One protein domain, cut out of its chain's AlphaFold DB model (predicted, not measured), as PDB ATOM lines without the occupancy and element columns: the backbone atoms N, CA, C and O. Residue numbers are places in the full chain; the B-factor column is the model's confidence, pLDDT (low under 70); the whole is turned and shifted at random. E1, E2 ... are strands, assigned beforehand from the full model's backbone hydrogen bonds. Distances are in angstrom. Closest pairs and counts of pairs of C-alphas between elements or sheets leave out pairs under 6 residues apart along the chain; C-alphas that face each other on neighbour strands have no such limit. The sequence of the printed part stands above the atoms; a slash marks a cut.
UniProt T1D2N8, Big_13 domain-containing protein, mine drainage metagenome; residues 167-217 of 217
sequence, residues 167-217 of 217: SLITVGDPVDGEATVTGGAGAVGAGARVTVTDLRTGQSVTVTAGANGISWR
ATOM      1  N   SER A 167      46.535  13.319  40.974       85.31
ATOM      2  CA  SER A 167      47.872  13.034  41.519       85.31
ATOM      3  C   SER A 167      47.823  12.158  42.773       85.31
ATOM      4  O   SER A 167      48.792  11.477  43.103       85.31
ATOM      5  N   LEU A 168      46.666  12.128  43.439       85.88
ATOM      6  CA  LEU A 168      46.386  11.268  44.582       85.88
ATOM      7  C   LEU A 168      45.836   9.897  44.167       85.88
ATOM      8  O   LEU A 168      45.499   9.093  45.036       85.88
ATOM      9  N   ILE A 169      45.725   9.621  42.864       83.12
ATOM     10  CA  ILE A 169      45.269   8.338  42.326       83.12
ATOM     11  C   ILE A 169      46.486   7.535  41.867       83.12
ATOM     12  O   ILE A 169      47.261   7.974  41.025       83.12
ATOM     13  N   THR A 170      46.634   6.327  42.401       83.06
ATOM     14  CA  THR A 170      47.666   5.371  41.990       83.06
ATOM     15  C   THR A 170      47.015   4.168  41.326       83.06
ATOM     16  O   THR A 170      46.104   3.561  41.892       83.06
ATOM     17  N   VAL A 171      47.507   3.809  40.143       80.25
ATOM     18  CA  VAL A 171      47.137   2.584  39.428       80.25
ATOM     19  C   VAL A 171      48.313   1.617  39.531       80.25
ATOM     20  O   VAL A 171      49.420   1.954  39.121       80.25
ATOM     21  N   GLY A 172      48.086   0.454  40.131       76.56
ATOM     22  CA  GLY A 172      49.061  -0.629  40.196       76.56
ATOM     23  C   GLY A 172      49.145  -1.399  38.879       76.56
ATOM     24  O   GLY A 172      48.189  -1.412  38.099       76.56
ATOM     25  N   ASP A 173      50.280  -2.061  38.656       78.12
ATOM     26  CA  ASP A 173      50.469  -2.929  37.495       78.12
ATOM     27  C   ASP A 173      49.424  -4.058  37.478       78.12
ATOM     28  O   ASP A 173      49.105  -4.611  38.538       78.12
ATOM     29  N   PRO A 174      48.898  -4.438  36.300       76.38
ATOM     30  CA  PRO A 174      47.970  -5.551  36.207       76.38
ATOM     31  C   PRO A 174      48.653  -6.876  36.569       76.38
ATOM     32  O   PRO A 174      49.673  -7.231  35.974       76.38
ATOM     33  N   VAL A 175      48.065  -7.642  37.486       78.94
ATOM     34  CA  VAL A 175      48.499  -9.002  37.842       78.94
ATOM     35  C   VAL A 175      47.319  -9.942  37.621       78.94
ATOM     36  O   VAL A 175      46.210  -9.651  38.053       78.94
ATOM     37  N   ASP A 176      47.532 -11.031  36.878       81.00
ATOM     38  CA  ASP A 176      46.492 -12.011  36.514       81.00
ATOM     39  C   ASP A 176      45.230 -11.413  35.847       81.00
ATOM     40  O   ASP A 176      44.151 -12.000  35.876       81.00
ATOM     41  N   GLY A 177      45.371 -10.260  35.183       71.38
ATOM     42  CA  GLY A 177      44.273  -9.568  34.495       71.38
ATOM     43  C   GLY A 177      43.479  -8.588  35.367       71.38
ATOM     44  O   GLY A 177      42.566  -7.949  34.852       71.38
ATOM     45  N   GLU A 178      43.849  -8.424  36.638       70.31
ATOM     46  CA  GLU A 178      43.269  -7.443  37.561       70.31
ATOM     47  C   GLU A 178      44.235  -6.271  37.769       70.31
ATOM     48  O   GLU A 178      45.443  -6.471  37.900       70.31
ATOM     49  N   ALA A 179      43.719  -5.041  37.815       70.81
ATOM     50  CA  ALA A 179      44.501  -3.837  38.099       70.81
ATOM     51  C   ALA A 179      43.950  -3.159  39.354       70.81
ATOM     52  O   ALA A 179      42.748  -2.940  39.473       70.81
ATOM     53  N   THR A 180      44.829  -2.788  40.285       74.12
ATOM     54  CA  THR A 180      44.404  -2.099  41.511       74.12
ATOM     55  C   THR A 180      44.431  -0.593  41.302       74.12
ATOM     56  O   THR A 180      45.462  -0.046  40.919       74.12
ATOM     57  N   VAL A 181      43.340   0.099  41.616       76.88
ATOM     58  CA  VAL A 181      43.322   1.566  41.676       76.88
ATOM     59  C   VAL A 181      43.092   1.993  43.118       76.88
ATOM     60  O   VAL A 181      42.175   1.512  43.785       76.88
ATOM     61  N   THR A 182      43.950   2.882  43.614       78.12
ATOM     62  CA  THR A 182      43.827   3.470  44.950       78.12
ATOM     63  C   THR A 182      43.781   4.985  44.876       78.12
ATOM     64  O   THR A 182      44.493   5.587  44.080       78.12
ATOM     65  N   GLY A 183      42.927   5.606  45.688       77.75
ATOM     66  CA  GLY A 183      42.878   7.058  45.859       77.75
ATOM     67  C   GLY A 183      43.250   7.448  47.286       77.75
ATOM     68  O   GLY A 183      42.715   6.862  48.225       77.75
ATOM     69  N   GLY A 184      44.132   8.432  47.451       78.75
ATOM     70  CA  GLY A 184      44.399   9.066  48.743       78.75
ATOM     71  C   GLY A 184      43.218   9.908  49.246       78.75
ATOM     72  O   GLY A 184      42.275  10.202  48.506       78.75
ATOM     73  N   ALA A 185      43.263  10.328  50.513       76.25
ATOM     74  CA  ALA A 185      42.278  11.260  51.062       76.25
ATOM     75  C   ALA A 185      42.268  12.568  50.248       76.25
ATOM     76  O   ALA A 185      43.319  13.158  50.017       76.25
ATOM     77  N   GLY A 186      41.085  13.004  49.803       75.50
ATOM     78  CA  GLY A 186      40.932  14.184  48.944       75.50
ATOM     79  C   GLY A 186      41.062  13.923  47.436       75.50
ATOM     80  O   GLY A 186      40.796  14.837  46.666       75.50
ATOM     81  N   ALA A 187      41.387  12.697  46.996       82.81
ATOM     82  CA  ALA A 187      41.465  12.361  45.565       82.81
ATOM     83  C   ALA A 187      40.126  12.566  44.836       82.81
ATOM     84  O   ALA A 187      40.087  13.022  43.698       82.81
ATOM     85  N   VAL A 188      39.015  12.239  45.499       83.25
ATOM     86  CA  VAL A 188      37.642  12.506  45.053       83.25
ATOM     87  C   VAL A 188      36.742  12.728  46.272       83.25
ATOM     88  O   VAL A 188      37.058  12.273  47.372       83.25
ATOM     89  N   GLY A 189      35.596  13.389  46.084       78.62
ATOM     90  CA  GLY A 189      34.581  13.509  47.134       78.62
ATOM     91  C   GLY A 189      33.957  12.156  47.505       78.62
ATOM     92  O   GLY A 189      33.749  11.298  46.644       78.62
ATOM     93  N   ALA A 190      33.620  11.963  48.783       74.50
ATOM     94  CA  ALA A 190      32.914  10.767  49.239       74.50
ATOM     95  C   ALA A 190      31.582  10.596  48.483       74.50
ATOM     96  O   ALA A 190      30.848  11.560  48.272       74.50
ATOM     97  N   GLY A 191      31.270   9.372  48.055       74.25
ATOM     98  CA  GLY A 191      30.083   9.085  47.246       74.25
ATOM     99  C   GLY A 191      30.231   9.387  45.748       74.25
ATOM    100  O   GLY A 191      29.338   9.026  44.975       74.25
ATOM    101  N   ALA A 192      31.342   9.989  45.303       79.75
ATOM    102  CA  ALA A 192      31.617  10.180  43.880       79.75
ATOM    103  C   ALA A 192      31.747   8.831  43.152       79.75
ATOM    104  O   ALA A 192      32.232   7.847  43.713       79.75
ATOM    105  N   ARG A 193      31.323   8.786  41.885       83.19
ATOM    106  CA  ARG A 193      31.503   7.617  41.013       83.19
ATOM    107  C   ARG A 193      32.796   7.765  40.222       83.19
ATOM    108  O   ARG A 193      32.957   8.749  39.505       83.19
ATOM    109  N   VAL A 194      33.679   6.781  40.324       77.19
ATOM    110  CA  VAL A 194      34.915   6.699  39.543       77.19
ATOM    111  C   VAL A 194      34.790   5.561  38.551       77.19
ATOM    112  O   VAL A 194      34.485   4.437  38.938       77.19
ATOM    113  N   THR A 195      35.011   5.862  37.274       80.44
ATOM    114  CA  THR A 195      34.986   4.878  36.190       80.44
ATOM    115  C   THR A 195      36.403   4.630  35.699       80.44
ATOM    116  O   THR A 195      37.103   5.571  35.333       80.44
ATOM    117  N   VAL A 196      36.805   3.365  35.668       77.81
ATOM    118  CA  VAL A 196      38.051   2.902  35.051       77.81
ATOM    119  C   VAL A 196      37.694   2.223  33.746       77.81
ATOM    120  O   VAL A 196      36.832   1.349  33.739       77.81
ATOM    121  N   THR A 197      38.355   2.613  32.661       79.88
ATOM    122  CA  THR A 197      38.146   2.041  31.329       79.88
ATOM    123  C   THR A 197      39.435   1.398  30.842       79.88
ATOM    124  O   THR A 197      40.470   2.059  30.763       79.88
ATOM    125  N   ASP A 198      39.371   0.122  30.471       76.38
ATOM    126  CA  ASP A 198      40.425  -0.521  29.691       76.38
ATOM    127  C   ASP A 198      40.372   0.039  28.265       76.38
ATOM    128  O   ASP A 198      39.435  -0.214  27.508       76.38
ATOM    129  N   LEU A 199      41.386   0.816  27.885       79.12
ATOM    130  CA  LEU A 199      41.445   1.477  26.579       79.12
ATOM    131  C   LEU A 199      41.640   0.503  25.407       79.12
ATOM    132  O   LEU A 199      41.390   0.875  24.263       79.12
ATOM    133  N   ARG A 200      42.085  -0.733  25.664       81.75
ATOM    134  CA  ARG A 200      42.294  -1.758  24.633       81.75
ATOM    135  C   ARG A 200      41.010  -2.523  24.325       81.75
ATOM    136  O   ARG A 200      40.793  -2.892  23.174       81.75
ATOM    137  N   THR A 201      40.188  -2.796  25.338       85.19
ATOM    138  CA  THR A 201      38.946  -3.582  25.193       85.19
ATOM    139  C   THR A 201      37.679  -2.729  25.207       85.19
ATOM    140  O   THR A 201      36.635  -3.182  24.745       85.19
ATOM    141  N   GLY A 202      37.750  -1.500  25.725       84.56
ATOM    142  CA  GLY A 202      36.607  -0.613  25.950       84.56
ATOM    143  C   GLY A 202      35.774  -0.971  27.187       84.56
ATOM    144  O   GLY A 202      34.798  -0.280  27.488       84.56
ATOM    145  N   GLN A 203      36.129  -2.031  27.917       82.44
ATOM    146  CA  GLN A 203      35.410  -2.438  29.120       82.44
ATOM    147  C   GLN A 203      35.596  -1.395  30.227       82.44
ATOM    148  O   GLN A 203      36.681  -0.844  30.391       82.44
ATOM    149  N   SER A 204      34.536  -1.120  30.993       82.69
ATOM    150  CA  SER A 204      34.587  -0.163  32.099       82.69
ATOM    151  C   SER A 204      34.038  -0.741  33.398       82.69
ATOM    152  O   SER A 204      33.086  -1.521  33.383       82.69
ATOM    153  N   VAL A 205      34.617  -0.312  34.517       78.12
ATOM    154  CA  VAL A 205      34.157  -0.606  35.878       78.12
ATOM    155  C   VAL A 205      33.922   0.713  36.597       78.12
ATOM    156  O   VAL A 205      34.785   1.587  36.577       78.12
ATOM    157  N   THR A 206      32.763   0.863  37.235       81.25
ATOM    158  CA  THR A 206      32.432   2.047  38.033       81.25
ATOM    159  C   THR A 206      32.336   1.676  39.504       81.25
ATOM    160  O   THR A 206      31.596   0.765  39.868       81.25
ATOM    161  N   VAL A 207      33.037   2.424  40.352       75.88
ATOM    162  CA  VAL A 207      33.036   2.262  41.810       75.88
ATOM    163  C   VAL A 207      32.629   3.556  42.505       75.88
ATOM    164  O   VAL A 207      32.804   4.649  41.967       75.88
ATOM    165  N   THR A 208      32.072   3.442  43.709       78.06
ATOM    166  CA  THR A 208      31.747   4.595  44.557       78.06
ATOM    167  C   THR A 208      32.866   4.832  45.559       78.06
ATOM    168  O   THR A 208      33.280   3.913  46.263       78.06
ATOM    169  N   ALA A 209      33.340   6.070  45.641       72.62
ATOM    170  CA  ALA A 209      34.384   6.464  46.569       72.62
ATOM    171  C   ALA A 209      33.906   6.463  48.025       72.62
ATOM    172  O   ALA A 209      32.845   7.010  48.335       72.62
ATOM    173  N   GLY A 210      34.705   5.891  48.928       65.94
ATOM    174  CA  GLY A 210      34.502   6.010  50.371       65.94
ATOM    175  C   GLY A 210      35.105   7.304  50.930       65.94
ATOM    176  O   GLY A 210      35.842   8.012  50.250       65.94
ATOM    177  N   ALA A 211      34.832   7.603  52.204       57.72
ATOM    178  CA  ALA A 211      35.378   8.787  52.883       57.72
ATOM    179  C   ALA A 211      36.917   8.771  53.028       57.72
ATOM    180  O   ALA A 211      37.530   9.826  53.154       57.72
ATOM    181  N   ASN A 212      37.538   7.587  52.962       57.91
ATOM    182  CA  ASN A 212      38.986   7.384  53.095       57.91
ATOM    183  C   ASN A 212      39.682   7.144  51.740       57.91
ATOM    184  O   ASN A 212      40.771   6.576  51.707       57.91
ATOM    185  N   GLY A 213      39.037   7.518  50.632       56.38
ATOM    186  CA  GLY A 213      39.484   7.191  49.282       56.38
ATOM    187  C   GLY A 213      38.791   5.952  48.723       56.38
ATOM    188  O   GLY A 213      37.681   5.590  49.123       56.38
ATOM    189  N   ILE A 214      39.429   5.314  47.747       57.22
ATOM    190  CA  ILE A 214      38.845   4.196  47.007       57.22
ATOM    191  C   ILE A 214      39.899   3.090  46.861       57.22
ATOM    192  O   ILE A 214      41.059   3.401  46.619       57.22
ATOM    193  N   SER A 215      39.515   1.820  47.020       55.00
ATOM    194  CA  SER A 215      40.352   0.642  46.743       55.00
ATOM    195  C   SER A 215      39.486  -0.435  46.093       55.00
ATOM    196  O   SER A 215      38.438  -0.782  46.637       55.00
ATOM    197  N   TRP A 216      39.882  -0.916  44.912       60.81
ATOM    198  CA  TRP A 216      39.183  -1.982  44.196       60.81
ATOM    199  C   TRP A 216      40.162  -2.869  43.430       60.81
ATOM    200  O   TRP A 216      41.260  -2.429  43.078       60.81
ATOM    201  N   ARG A 217      39.751  -4.125  43.255       51.78
ATOM    202  CA  ARG A 217      40.414  -5.163  42.464       51.78
ATOM    203  C   ARG A 217      39.581  -5.426  41.218       51.78
ATOM    204  O   ARG A 217      38.335  -5.343  41.357       51.78
TER     205      ARG A 217
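What this domain is: This is residues 167 to 217 of the 217 residues of the protein "Big_13 domain-containing protein" of mine drainage metagenome (UniProt T1D2N8). With little regular structure, this domain is a loose, small sandwich: a three-strand sheet of E1, E2 and E5 stands partly face to face with the hairpin E3 and E4, and the links 184 to 192 and 209 to 213 join them at one end. The printed part has 51 residues, 19 in five named strands, E1 to E5 along the chain, and no named helix; it is all strand. The order E1, E2, E5 is antiparallel. It is compact, radius of gyration of the C-alphas 11.1 A, and elongated, 29 by 18 by 17 A.

Where its parts are: E1 is residues 169 to 171, beginning at C-alpha (45.269, 8.338, 42.326). E2 is 181 to 183, E3 193 to 197, 13.0 A long, E4 204 to 208, 13.6 A, and E5 214 to 216, ending at C-alpha (39.183, -1.982, 44.196).

How they stand to each other: E1 and E2 form a hairpin at 164 degrees, N 170 to O 182 being 2.8 A. E2 and E5 are antiparallel, N 183 to O 214 being 3.0 A. In hairpin E3 and E4, N 194 to O 207 is 2.8 A. E2 and E3 are apart.

The domain as a whole: The printed part has no cut and no long link. Residues 210 to 217 have pLDDT under 70.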